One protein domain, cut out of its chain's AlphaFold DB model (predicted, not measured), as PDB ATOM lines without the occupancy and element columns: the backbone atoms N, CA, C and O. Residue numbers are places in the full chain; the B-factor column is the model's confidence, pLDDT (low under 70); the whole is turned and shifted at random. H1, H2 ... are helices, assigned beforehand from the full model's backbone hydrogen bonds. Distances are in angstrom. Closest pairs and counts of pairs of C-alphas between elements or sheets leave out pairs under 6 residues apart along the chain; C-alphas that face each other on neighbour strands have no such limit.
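What this domain is: This is residues 35 to 123 of the 280 residues of an uncharacterized protein of Gonium pectorale (UniProt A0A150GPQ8). A long helical hairpin, H3 and H4, makes the length; short H2 and H5 pack at its open end and H1 on the side of H3. The 89 printed residues hold five named helices, H1 to H5 in chain order: all helix, compact, radius of gyration of the C-alphas 13.7 A, spans 40 by 27 by 19 A.

Where its parts are: Find C-alpha 63 at (52.188, -28.553, -8.496); H3, residues 63 to 87, runs 36.2 A from there, with a kink of 26 degrees near residue 80. H4, residues 92 to 114, runs 33.0 A to (39.427, -32.074, -7.852). H1 is residues 35 to 39, H2 52 to 59, H5 116 to 120.

How they stand to each other: H3, the hub, touches H4 opposite ways at a shallow 21 degrees; closest are C-alphas 84 and 94, 4.3 A. Residues 65 to 72 alone touch H1 (C-alphas 69 and 37, 5.8 A); 63 to 66 alone touch H5 (C-alphas 63 and 118, 4.0 A). H4 touches H2 with residues 110 to 114 alone (C-alphas 114 and 59, 5.1 A). Every O i to N i+4 pair is within hydrogen-bond range in H2, H4 and H5, 19 of 21 in H3, 0 of 1 in H1, where 2 of 2 O i to N i+3 pairs are.

The domain as a whole: C-alphas 60 and 87 are farthest apart, 39.8 A. The printed part has no cut; H1 to H2 is a long link. Residues 45 and 47 have pLDDT under 70.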
ATOM      1  N   THR A  35      53.074 -38.689   0.479       80.31
ATOM      2  CA  THR A  35      51.747 -39.320   0.457       80.31
ATOM      3  C   THR A  35      51.160 -39.384  -0.951       80.31
ATOM      4  O   THR A  35      50.486 -40.347  -1.303       80.31
ATOM      5  N   VAL A  36      51.510 -38.417  -1.808       82.00
ATOM      6  CA  VAL A  36      51.122 -38.409  -3.221       82.00
ATOM      7  C   VAL A  36      51.564 -39.671  -3.980       82.00
ATOM      8  O   VAL A  36      50.826 -40.176  -4.823       82.00
ATOM      9  N   LEU A  37      52.734 -40.233  -3.665       84.38
ATOM     10  CA  LEU A  37      53.245 -41.444  -4.310       84.38
ATOM     11  C   LEU A  37      52.506 -42.698  -3.853       84.38
ATOM     12  O   LEU A  37      52.418 -43.654  -4.620       84.38
ATOM     13  N   ALA A  38      51.906 -42.683  -2.659       81.00
ATOM     14  CA  ALA A  38      51.065 -43.780  -2.188       81.00
ATOM     15  C   ALA A  38      49.802 -43.971  -3.051       81.00
ATOM     16  O   ALA A  38      49.147 -45.012  -2.947       81.00
ATOM     17  N   PHE A  39      49.471 -42.991  -3.901       78.44
ATOM     18  CA  PHE A  39      48.404 -43.094  -4.892       78.44
ATOM     19  C   PHE A  39      48.824 -43.724  -6.215       78.44
ATOM     20  O   PHE A  39      47.947 -44.126  -6.987       78.44
ATOM     21  N   CYS A  40      50.126 -43.810  -6.501       81.00
ATOM     22  CA  CYS A  40      50.573 -44.538  -7.675       81.00
ATOM     23  C   CYS A  40      50.262 -46.026  -7.470       81.00
ATOM     24  O   CYS A  40      50.580 -46.567  -6.405       81.00
ATOM     25  N   PRO A  41      49.635 -46.706  -8.448       79.88
ATOM     26  CA  PRO A  41      49.492 -48.151  -8.377       79.88
ATOM     27  C   PRO A  41      50.859 -48.803  -8.170       79.88
ATOM     28  O   PRO A  41      51.846 -48.412  -8.799       79.88
ATOM     29  N   GLY A  42      50.887 -49.815  -7.299       79.50
ATOM     30  CA  GLY A  42      52.019 -50.729  -7.219       79.50
ATOM     31  C   GLY A  42      52.239 -51.420  -8.568       79.50
ATOM     32  O   GLY A  42      51.357 -51.397  -9.435       79.50
ATOM     33  N   PRO A  43      53.392 -52.066  -8.766       71.25
ATOM     34  CA  PRO A  43      53.755 -52.597 -10.070       71.25
ATOM     35  C   PRO A  43      52.772 -53.690 -10.525       71.25
ATOM     36  O   PRO A  43      52.523 -53.820 -11.716       71.25
ATOM     37  N   ASP A  44      52.113 -54.408  -9.610       77.81
ATOM     38  CA  ASP A  44      51.066 -55.404  -9.914       77.81
ATOM     39  C   ASP A  44      49.676 -54.822 -10.219       77.81
ATOM     40  O   ASP A  44      48.725 -55.560 -10.498       77.81
ATOM     41  N   GLY A  45      49.552 -53.493 -10.210       68.88
ATOM     42  CA  GLY A  45      48.293 -52.801 -10.457       68.88
ATOM     43  C   GLY A  45      47.284 -52.974  -9.324       68.88
ATOM     44  O   GLY A  45      46.082 -52.925  -9.579       68.88
ATOM     45  N   GLU A  46      47.750 -53.202  -8.090       77.12
ATOM     46  CA  GLU A  46      46.871 -53.340  -6.928       77.12
ATOM     47  C   GLU A  46      45.959 -52.118  -6.777       77.12
ATOM     48  O   GLU A  46      46.394 -50.960  -6.781       77.12
ATOM     49  N   VAL A  47      44.661 -52.389  -6.643       65.62
ATOM     50  CA  VAL A  47      43.636 -51.357  -6.528       65.62
ATOM     51  C   VAL A  47      43.533 -50.945  -5.070       65.62
ATOM     52  O   VAL A  47      42.876 -51.602  -4.270       65.62
ATOM     53  N   ARG A  48      44.149 -49.817  -4.719       73.19
ATOM     54  CA  ARG A  48      43.810 -49.132  -3.468       73.19
ATOM     55  C   ARG A  48      42.529 -48.341  -3.672       73.19
ATOM     56  O   ARG A  48      42.460 -47.502  -4.572       73.19
ATOM     57  N   GLU A  49      41.504 -48.588  -2.871       78.00
ATOM     58  CA  GLU A  49      40.343 -47.701  -2.860       78.00
ATOM     59  C   GLU A  49      40.784 -46.288  -2.464       78.00
ATOM     60  O   GLU A  49      41.645 -46.098  -1.602       78.00
ATOM     61  N   LEU A  50      40.242 -45.280  -3.149       80.19
ATOM     62  CA  LEU A  50      40.460 -43.895  -2.753       80.19
ATOM     63  C   LEU A  50      39.585 -43.631  -1.538       80.19
ATOM     64  O   LEU A  50      38.379 -43.437  -1.665       80.19
ATOM     65  N   THR A  51      40.204 -43.645  -0.364       87.62
ATOM     66  CA  THR A  51      39.536 -43.274   0.881       87.62
ATOM     67  C   THR A  51      39.056 -41.818   0.822       87.62
ATOM     68  O   THR A  51      39.501 -41.007  -0.002       87.62
ATOM     69  N   GLN A  52      38.142 -41.447   1.720       89.12
ATOM     70  CA  GLN A  52      37.732 -40.048   1.866       89.12
ATOM     71  C   GLN A  52      38.941 -39.147   2.170       89.12
ATOM     72  O   GLN A  52      39.079 -38.077   1.583       89.12
ATOM     73  N   GLU A  53      39.859 -39.618   3.015       88.06
ATOM     74  CA  GLU A  53      41.107 -38.920   3.321       88.06
ATOM     75  C   GLU A  53      41.968 -38.703   2.068       88.06
ATOM     76  O   GLU A  53      42.407 -37.585   1.803       88.06
ATOM     77  N   ALA A  54      42.143 -39.740   1.244       86.25
ATOM     78  CA  ALA A  54      42.859 -39.647  -0.024       86.25
ATOM     79  C   ALA A  54      42.237 -38.613  -0.977       86.25
ATOM     80  O   ALA A  54      42.940 -37.888  -1.681       86.25
ATOM     81  N   THR A  55      40.906 -38.523  -0.979       90.12
ATOM     82  CA  THR A  55      40.161 -37.542  -1.774       90.12
ATOM     83  C   THR A  55      40.395 -36.114  -1.272       90.12
ATOM     84  O   THR A  55      40.603 -35.207  -2.076       90.12
ATOM     85  N   GLU A  56      40.415 -35.897   0.044       92.50
ATOM     86  CA  GLU A  56      40.744 -34.589   0.627       92.50
ATOM     87  C   GLU A  56      42.198 -34.181   0.368       92.50
ATOM     88  O   GLU A  56      42.475 -33.013   0.092       92.50
ATOM     89  N   GLN A  57      43.129 -35.136   0.386       89.75
ATOM     90  CA  GLN A  57      44.522 -34.892   0.011       89.75
ATOM     91  C   GLN A  57      44.641 -34.504  -1.468       89.75
ATOM     92  O   GLN A  57      45.333 -33.544  -1.798       89.75
ATOM     93  N   LEU A  58      43.901 -35.176  -2.355       91.31
ATOM     94  CA  LEU A  58      43.844 -34.842  -3.779       91.31
ATOM     95  C   LEU A  58      43.383 -33.405  -4.046       91.31
ATOM     96  O   LEU A  58      43.955 -32.738  -4.906       91.31
ATOM     97  N   LYS A  59      42.398 -32.897  -3.296       93.75
ATOM     98  CA  LYS A  59      41.937 -31.499  -3.407       93.75
ATOM     99  C   LYS A  59      43.025 -30.480  -3.050       93.75
ATOM    100  O   LYS A  59      42.968 -29.344  -3.508       93.75
ATOM    101  N   ARG A  60      44.002 -30.877  -2.230       94.75
ATOM    102  CA  ARG A  60      45.107 -30.031  -1.744       94.75
ATOM    103  C   ARG A  60      46.424 -30.281  -2.475       94.75
ATOM    104  O   ARG A  60      47.443 -29.729  -2.070       94.75
ATOM    105  N   LEU A  61      46.402 -31.104  -3.524       95.19
ATOM    106  CA  LEU A  61      47.584 -31.457  -4.294       95.19
ATOM    107  C   LEU A  61      48.286 -30.195  -4.805       95.19
ATOM    108  O   LEU A  61      47.657 -29.313  -5.392       95.19
ATOM    109  N   THR A  62      49.596 -30.117  -4.610       95.75
ATOM    110  CA  THR A  62      50.431 -29.029  -5.121       95.75
ATOM    111  C   THR A  62      51.018 -29.371  -6.491       95.75
ATOM    112  O   THR A  62      51.127 -30.534  -6.887       95.75
ATOM    113  N   THR A  63      51.472 -28.354  -7.226       95.81
ATOM    114  CA  THR A  63      52.188 -28.553  -8.496       95.81
ATOM    115  C   THR A  63      53.440 -29.421  -8.316       95.81
ATOM    116  O   THR A  63      53.700 -30.290  -9.141       95.81
ATOM    117  N   ALA A  64      54.208 -29.235  -7.237       94.88
ATOM    118  CA  ALA A  64      55.422 -30.014  -6.987       94.88
ATOM    119  C   ALA A  64      55.121 -31.503  -6.741       94.88
ATOM    120  O   ALA A  64      55.783 -32.369  -7.315       94.88
ATOM    121  N   GLU A  65      54.092 -31.802  -5.945       94.38
ATOM    122  CA  GLU A  65      53.645 -33.176  -5.687       94.38
ATOM    123  C   GLU A  65      53.123 -33.850  -6.956       94.38
ATOM    124  O   GLU A  65      53.485 -34.991  -7.237       94.38
ATOM    125  N   PHE A  66      52.334 -33.136  -7.763       95.31
ATOM    126  CA  PHE A  66      51.856 -33.662  -9.038       95.31
ATOM    127  C   PHE A  66      53.015 -33.999  -9.991       95.31
ATOM    128  O   PHE A  66      53.034 -35.074 -10.587       95.31
ATOM    129  N   ARG A  67      54.020 -33.121 -10.108       95.25
ATOM    130  CA  ARG A  67      55.212 -33.366 -10.942       95.25
ATOM    131  C   ARG A  67      56.019 -34.571 -10.461       95.25
ATOM    132  O   ARG A  67      56.492 -35.361 -11.278       95.25
ATOM    133  N   MET A  68      56.158 -34.726  -9.144       93.75
ATOM    134  CA  MET A  68      56.814 -35.887  -8.543       93.75
ATOM    135  C   MET A  68      56.061 -37.178  -8.869       93.75
ATOM    136  O   MET A  68      56.673 -38.166  -9.280       93.75
ATOM    137  N   LEU A  69      54.736 -37.152  -8.736       92.56
ATOM    138  CA  LEU A  69      53.879 -38.272  -9.089       92.56
ATOM    139  C   LEU A  69      53.990 -38.626 -10.571       92.56
ATOM    140  O   LEU A  69      54.178 -39.793 -10.898       92.56
ATOM    141  N   TRP A  70      53.926 -37.631 -11.456       95.19
ATOM    142  CA  TRP A  70      54.055 -37.833 -12.896       95.19
ATOM    143  C   TRP A  70      55.380 -38.511 -13.259       95.19
ATOM    144  O   TRP A  70      55.392 -39.520 -13.961       95.19
ATOM    145  N   ARG A  71      56.502 -38.020 -12.713       95.25
ATOM    146  CA  ARG A  71      57.819 -38.649 -12.901       95.25
ATOM    147  C   ARG A  71      57.801 -40.112 -12.462       95.25
ATOM    148  O   ARG A  71      58.303 -40.977 -13.177       95.25
ATOM    149  N   HIS A  72      57.217 -40.395 -11.301       92.94
ATOM    150  CA  HIS A  72      57.124 -41.754 -10.783       92.94
ATOM    151  C   HIS A  72      56.270 -42.661 -11.685       92.94
ATOM    152  O   HIS A  72      56.683 -43.776 -11.997       92.94
ATOM    153  N   MET A  73      55.131 -42.161 -12.170       93.44
ATOM    154  CA  MET A  73      54.263 -42.849 -13.130       93.44
ATOM    155  C   MET A  73      55.003 -43.194 -14.430       93.44
ATOM    156  O   MET A  73      54.971 -44.349 -14.851       93.44
ATOM    157  N   CYS A  74      55.712 -42.232 -15.033       95.19
ATOM    158  CA  CYS A  74      56.519 -42.459 -16.236       95.19
ATOM    159  C   CYS A  74      57.624 -43.494 -15.995       95.19
ATOM    160  O   CYS A  74      57.829 -44.374 -16.827       95.19
ATOM    161  N   MET A  75      58.300 -43.438 -14.844       94.50
ATOM    162  CA  MET A  75      59.339 -44.406 -14.484       94.50
ATOM    163  C   MET A  75      58.775 -45.827 -14.364       94.50
ATOM    164  O   MET A  75      59.350 -46.764 -14.910       94.50
ATOM    165  N   GLN A  76      57.633 -45.997 -13.690       93.81
ATOM    166  CA  GLN A  76      56.970 -47.300 -13.581       93.81
ATOM    167  C   GLN A  76      56.482 -47.812 -14.940       93.81
ATOM    168  O   GLN A  76      56.738 -48.967 -15.285       93.81
ATOM    169  N   ALA A  77      55.857 -46.953 -15.748       95.00
ATOM    170  CA  ALA A  77      55.484 -47.297 -17.117       95.00
ATOM    171  C   ALA A  77      56.714 -47.740 -17.930       95.00
ATOM    172  O   ALA A  77      56.643 -48.726 -18.658       95.00
ATOM    173  N   GLY A  78      57.861 -47.075 -17.747       95.75
ATOM    174  CA  GLY A  78      59.127 -47.392 -18.411       95.75
ATOM    175  C   GLY A  78      59.668 -48.787 -18.103       95.75
ATOM    176  O   GLY A  78      60.366 -49.359 -18.933       95.75
ATOM    177  N   LEU A  79      59.307 -49.365 -16.954       95.12
ATOM    178  CA  LEU A  79      59.645 -50.747 -16.601       95.12
ATOM    179  C   LEU A  79      58.643 -51.755 -17.182       95.12
ATOM    180  O   LEU A  79      59.027 -52.854 -17.577       95.12
ATOM    181  N   LEU A  80      57.357 -51.396 -17.234       95.88
ATOM    182  CA  LEU A  80      56.285 -52.296 -17.673       95.88
ATOM    183  C   LEU A  80      56.171 -52.389 -19.201       95.88
ATOM    184  O   LEU A  80      55.918 -53.472 -19.728       95.88
ATOM    185  N   VAL A  81      56.369 -51.275 -19.912       97.50
ATOM    186  CA  VAL A  81      56.200 -51.186 -21.371       97.50
ATOM    187  C   VAL A  81      57.130 -52.141 -22.130       97.50
ATOM    188  O   VAL A  81      56.608 -52.902 -22.945       97.50
ATOM    189  N   PRO A  82      58.453 -52.201 -21.867       97.81
ATOM    190  CA  PRO A  82      59.334 -53.123 -22.585       97.81
ATOM    191  C   PRO A  82      58.964 -54.594 -22.365       97.81
ATOM    192  O   PRO A  82      59.018 -55.389 -23.299       97.81
ATOM    193  N   ALA A  83      58.545 -54.956 -21.149       96.88
ATOM    194  CA  ALA A  83      58.134 -56.321 -20.827       96.88
ATOM    195  C   ALA A  83      56.828 -56.714 -21.541       96.88
ATOM    196  O   ALA A  83      56.723 -57.820 -22.071       96.88
ATOM    197  N   ALA A  84      55.851 -55.804 -21.583       97.50
ATOM    198  CA  ALA A  84      54.605 -56.000 -22.319       97.50
ATOM    199  C   ALA A  84      54.836 -56.056 -23.839       97.50
ATOM    200  O   ALA A  84      54.241 -56.894 -24.509       97.50
ATOM    201  N   GLU A  85      55.723 -55.217 -24.384       97.75
ATOM    202  CA  GLU A  85      56.075 -55.240 -25.810       97.75
ATOM    203  C   GLU A  85      56.777 -56.545 -26.201       97.75
ATOM    204  O   GLU A  85      56.424 -57.139 -27.217       97.75
ATOM    205  N   ALA A  86      57.728 -57.016 -25.389       97.94
ATOM    206  CA  ALA A  86      58.493 -58.228 -25.679       97.94
ATOM    207  C   ALA A  86      57.636 -59.504 -25.671       97.94
ATOM    208  O   ALA A  86      57.889 -60.419 -26.451       97.94
ATOM    209  N   LEU A  87      56.641 -59.577 -24.782       97.88
ATOM    210  CA  LEU A  87      55.798 -60.766 -24.613       97.88
ATOM    211  C   LEU A  87      54.456 -60.668 -25.344       97.88
ATOM    212  O   LEU A  87      53.774 -61.676 -25.514       97.88
ATOM    213  N   GLY A  88      54.096 -59.472 -25.804       95.94
ATOM    214  CA  GLY A  88      52.944 -59.224 -26.653       95.94
ATOM    215  C   GLY A  88      51.582 -59.277 -25.944       95.94
ATOM    216  O   GLY A  88      51.489 -59.491 -24.725       95.94
ATOM    217  N   PRO A  89      50.499 -59.055 -26.715       96.12
ATOM    218  CA  PRO A  89      49.126 -59.085 -26.218       96.12
ATOM    219  C   PRO A  89      48.755 -60.434 -25.586       96.12
ATOM    220  O   PRO A  89      49.191 -61.489 -26.036       96.12
ATOM    221  N   GLY A  90      47.930 -60.403 -24.536       95.31
ATOM    222  CA  GLY A  90      47.481 -61.604 -23.813       95.31
ATOM    223  C   GLY A  90      48.470 -62.156 -22.776       95.31
ATOM    224  O   GLY A  90      48.086 -62.988 -21.956       95.31
ATOM    225  N   SER A  91      49.715 -61.670 -22.750       96.81
ATOM    226  CA  SER A  91      50.686 -62.009 -21.701       96.81
ATOM    227  C   SER A  91      50.294 -61.430 -20.332       96.81
ATOM    228  O   SER A  91      49.574 -60.430 -20.228       96.81
ATOM    229  N   THR A  92      50.819 -62.015 -19.248       95.44
ATOM    230  CA  THR A  92      50.603 -61.489 -17.888       95.44
ATOM    231  C   THR A  92      51.223 -60.100 -17.709       95.44
ATOM    232  O   THR A  92      50.694 -59.282 -16.959       95.44
ATOM    233  N   GLN A  93      52.302 -59.800 -18.435       95.25
ATOM    234  CA  GLN A  93      52.993 -58.513 -18.445       95.25
ATOM    235  C   GLN A  93      52.172 -57.442 -19.161       95.25
ATOM    236  O   GLN A  93      52.052 -56.332 -18.643       95.25
ATOM    237  N   ASN A  94      51.536 -57.778 -20.286       96.06
ATOM    238  CA  ASN A  94      50.588 -56.875 -20.931       96.06
ATOM    239  C   ASN A  94      49.381 -56.592 -20.020       96.06
ATOM    240  O   ASN A  94      49.051 -55.435 -19.780       96.06
ATOM    241  N   ALA A  95      48.797 -57.624 -19.397       94.62
ATOM    242  CA  ALA A  95      47.695 -57.445 -18.444       94.62
ATOM    243  C   ALA A  95      48.088 -56.606 -17.207       94.62
ATOM    244  O   ALA A  95      47.247 -55.932 -16.606       94.62
ATOM    245  N   ARG A  96      49.362 -56.655 -16.794       94.38
ATOM    246  CA  ARG A  96      49.918 -55.825 -15.715       94.38
ATOM    247  C   ARG A  96      50.015 -54.359 -16.139       94.38
ATOM    248  O   ARG A  96      49.570 -53.489 -15.393       94.38
ATOM    249  N   LEU A  97      50.529 -54.092 -17.343       95.31
ATOM    250  CA  LEU A  97      50.573 -52.748 -17.924       95.31
ATOM    251  C   LEU A  97      49.163 -52.150 -18.052       95.31
ATOM    252  O   LEU A  97      48.941 -51.019 -17.633       95.31
ATOM    253  N   GLU A  98      48.199 -52.915 -18.564       95.00
ATOM    254  CA  GLU A  98      46.803 -52.485 -18.718       95.00
ATOM    255  C   GLU A  98      46.170 -52.031 -17.402       95.00
ATOM    256  O   GLU A  98      45.584 -50.944 -17.324       95.00
ATOM    257  N   ARG A  99      46.326 -52.839 -16.347       93.25
ATOM    258  CA  ARG A  99      45.841 -52.510 -15.000       93.25
ATOM    259  C   ARG A  99      46.501 -51.246 -14.461       93.25
ATOM    260  O   ARG A  99      45.815 -50.358 -13.954       93.25
ATOM    261  N   PHE A 100      47.819 -51.152 -14.607       93.94
ATOM    262  CA  PHE A 100      48.598 -49.996 -14.181       93.94
ATOM    263  C   PHE A 100      48.141 -48.703 -14.883       93.94
ATOM    264  O   PHE A 100      47.833 -47.714 -14.212       93.94
ATOM    265  N   LEU A 101      48.005 -48.721 -16.213       94.25
ATOM    266  CA  LEU A 101      47.568 -47.568 -17.009       94.25
ATOM    267  C   LEU A 101      46.131 -47.154 -16.706       94.25
ATOM    268  O   LEU A 101      45.878 -45.977 -16.449       94.25
ATOM    269  N   SER A 102      45.202 -48.114 -16.659       91.62
ATOM    270  CA  SER A 102      43.802 -47.850 -16.304       91.62
ATOM    271  C   SER A 102      43.709 -47.125 -14.963       91.62
ATOM    272  O   SER A 102      42.927 -46.184 -14.790       91.62
ATOM    273  N   ARG A 103      44.557 -47.521 -14.007       88.75
ATOM    274  CA  ARG A 103      44.574 -46.916 -12.683       88.75
ATOM    275  C   ARG A 103      45.194 -45.523 -12.675       88.75
ATOM    276  O   ARG A 103      44.612 -44.630 -12.058       88.75
ATOM    277  N   ILE A 104      46.323 -45.328 -13.355       91.12
ATOM    278  CA  ILE A 104      46.936 -44.002 -13.482       91.12
ATOM    279  C   ILE A 104      45.966 -43.031 -14.114       91.12
ATOM    280  O   ILE A 104      45.752 -41.960 -13.556       91.12
ATOM    281  N   ILE A 105      45.333 -43.395 -15.226       90.75
ATOM    282  CA  ILE A 105      44.437 -42.451 -15.880       90.75
ATOM    283  C   ILE A 105      43.215 -42.187 -15.004       90.75
ATOM    284  O   ILE A 105      42.847 -41.033 -14.821       90.75
ATOM    285  N   SER A 106      42.639 -43.210 -14.361       88.38
ATOM    286  CA  SER A 106      41.558 -43.004 -13.388       88.38
ATOM    287  C   SER A 106      41.953 -42.036 -12.266       88.38
ATOM    288  O   SER A 106      41.102 -41.311 -11.744       88.38
ATOM    289  N   TYR A 107      43.222 -42.023 -11.862       87.81
ATOM    290  CA  TYR A 107      43.742 -41.081 -10.879       87.81
ATOM    291  C   TYR A 107      43.959 -39.682 -11.472       87.81
ATOM    292  O   TYR A 107      43.488 -38.708 -10.889       87.81
ATOM    293  N   ILE A 108      44.588 -39.568 -12.647       91.62
ATOM    294  CA  ILE A 108      44.771 -38.294 -13.356       91.62
ATOM    295  C   ILE A 108      43.420 -37.625 -13.622       91.62
ATOM    296  O   ILE A 108      43.278 -36.435 -13.360       91.62
ATOM    297  N   SER A 109      42.392 -38.377 -14.019       90.81
ATOM    298  CA  SER A 109      41.027 -37.860 -14.167       90.81
ATOM    299  C   SER A 109      40.480 -37.266 -12.866       90.81
ATOM    300  O   SER A 109      39.795 -36.247 -12.896       90.81
ATOM    301  N   LYS A 110      40.804 -37.849 -11.703       90.81
ATOM    302  CA  LYS A 110      40.402 -37.294 -10.398       90.81
ATOM    303  C   LYS A 110      41.205 -36.059 -10.019       90.81
ATOM    304  O   LYS A 110      40.617 -35.130  -9.484       90.81
ATOM    305  N   VAL A 111      42.504 -36.015 -10.324       92.38
ATOM    306  CA  VAL A 111      43.312 -34.791 -10.176       92.38
ATOM    307  C   VAL A 111      42.711 -33.676 -11.027       92.38
ATOM    308  O   VAL A 111      42.437 -32.598 -10.522       92.38
ATOM    309  N   LEU A 112      42.412 -33.950 -12.297       91.94
ATOM    310  CA  LEU A 112      41.800 -32.979 -13.203       91.94
ATOM    311  C   LEU A 112      40.438 -32.473 -12.704       91.94
ATOM    312  O   LEU A 112      40.115 -31.307 -12.928       91.94
ATOM    313  N   LEU A 113      39.665 -33.322 -12.023       91.75
ATOM    314  CA  LEU A 113      38.365 -32.961 -11.457       91.75
ATOM    315  C   LEU A 113      38.476 -32.175 -10.138       91.75
ATOM    316  O   LEU A 113      37.736 -31.217  -9.938       91.75
ATOM    317  N   LEU A 114      39.360 -32.590  -9.228       94.00
ATOM    318  CA  LEU A 114      39.427 -32.074  -7.852       94.00
ATOM    319  C   LEU A 114      40.444 -30.942  -7.673       94.00
ATOM    320  O   LEU A 114      40.249 -30.070  -6.831       94.00
ATOM    321  N   SER A 115      41.534 -30.971  -8.433       95.06
ATOM    322  CA  SER A 115      42.668 -30.048  -8.344       95.06
ATOM    323  C   SER A 115      43.326 -29.873  -9.725       95.06
ATOM    324  O   SER A 115      44.464 -30.288  -9.954       95.06
ATOM    325  N   PRO A 116      42.628 -29.238 -10.687       94.12
ATOM    326  CA  PRO A 116      43.140 -29.082 -12.048       94.12
ATOM    327  C   PRO A 116      44.421 -28.238 -12.140       94.12
ATOM    328  O   PRO A 116      45.199 -28.408 -13.078       94.12
ATOM    329  N   GLU A 117      44.639 -27.317 -11.201       95.25
ATOM    330  CA  GLU A 117      45.714 -26.320 -11.262       95.25
ATOM    331  C   GLU A 117      47.134 -26.937 -11.263       95.25
ATOM    332  O   GLU A 117      47.927 -26.585 -12.140       95.25
ATOM    333  N   PRO A 118      47.485 -27.895 -10.376       95.88
ATOM    334  CA  PRO A 118      48.736 -28.654 -10.452       95.88
ATOM    335  C   PRO A 118      49.061 -29.248 -11.821       95.88
ATOM    336  O   PRO A 118      50.207 -29.143 -12.270       95.88
ATOM    337  N   TYR A 119      48.066 -29.847 -12.480       95.06
ATOM    338  CA  TYR A 119      48.221 -30.421 -13.813       95.06
ATOM    339  C   TYR A 119      48.507 -29.318 -14.837       95.06
ATOM    340  O   TYR A 119      49.515 -29.375 -15.538       95.06
ATOM    341  N   LEU A 120      47.678 -28.269 -14.861       92.94
ATOM    342  CA  LEU A 120      47.809 -27.160 -15.811       92.94
ATOM    343  C   LEU A 120      49.143 -26.430 -15.688       92.94
ATOM    344  O   LEU A 120      49.800 -26.187 -16.695       92.94
ATOM    345  N   ARG A 121      49.588 -26.136 -14.463       95.12
ATOM    346  CA  ARG A 121      50.893 -25.501 -14.209       95.12
ATOM    347  C   ARG A 121      52.087 -26.391 -14.520       95.12
ATOM    348  O   ARG A 121      53.232 -25.946 -14.434       95.12
ATOM    349  N   SER A 122      51.850 -27.666 -14.785       96.31
ATOM    350  CA  SER A 122      52.895 -28.601 -15.181       96.31
ATOM    351  C   SER A 122      52.910 -28.837 -16.691       96.31
ATOM    352  O   SER A 122      53.881 -29.396 -17.194       96.31
ATOM    353  N   LEU A 123      51.889 -28.373 -17.423       92.94
ATOM    354  CA  LEU A 123      51.941 -28.304 -18.881       92.94
ATOM    355  C   LEU A 123      53.047 -27.329 -19.303       92.94
ATOM    356  O   LEU A 123      53.194 -26.252 -18.722       92.94
TER     357      LEU A 123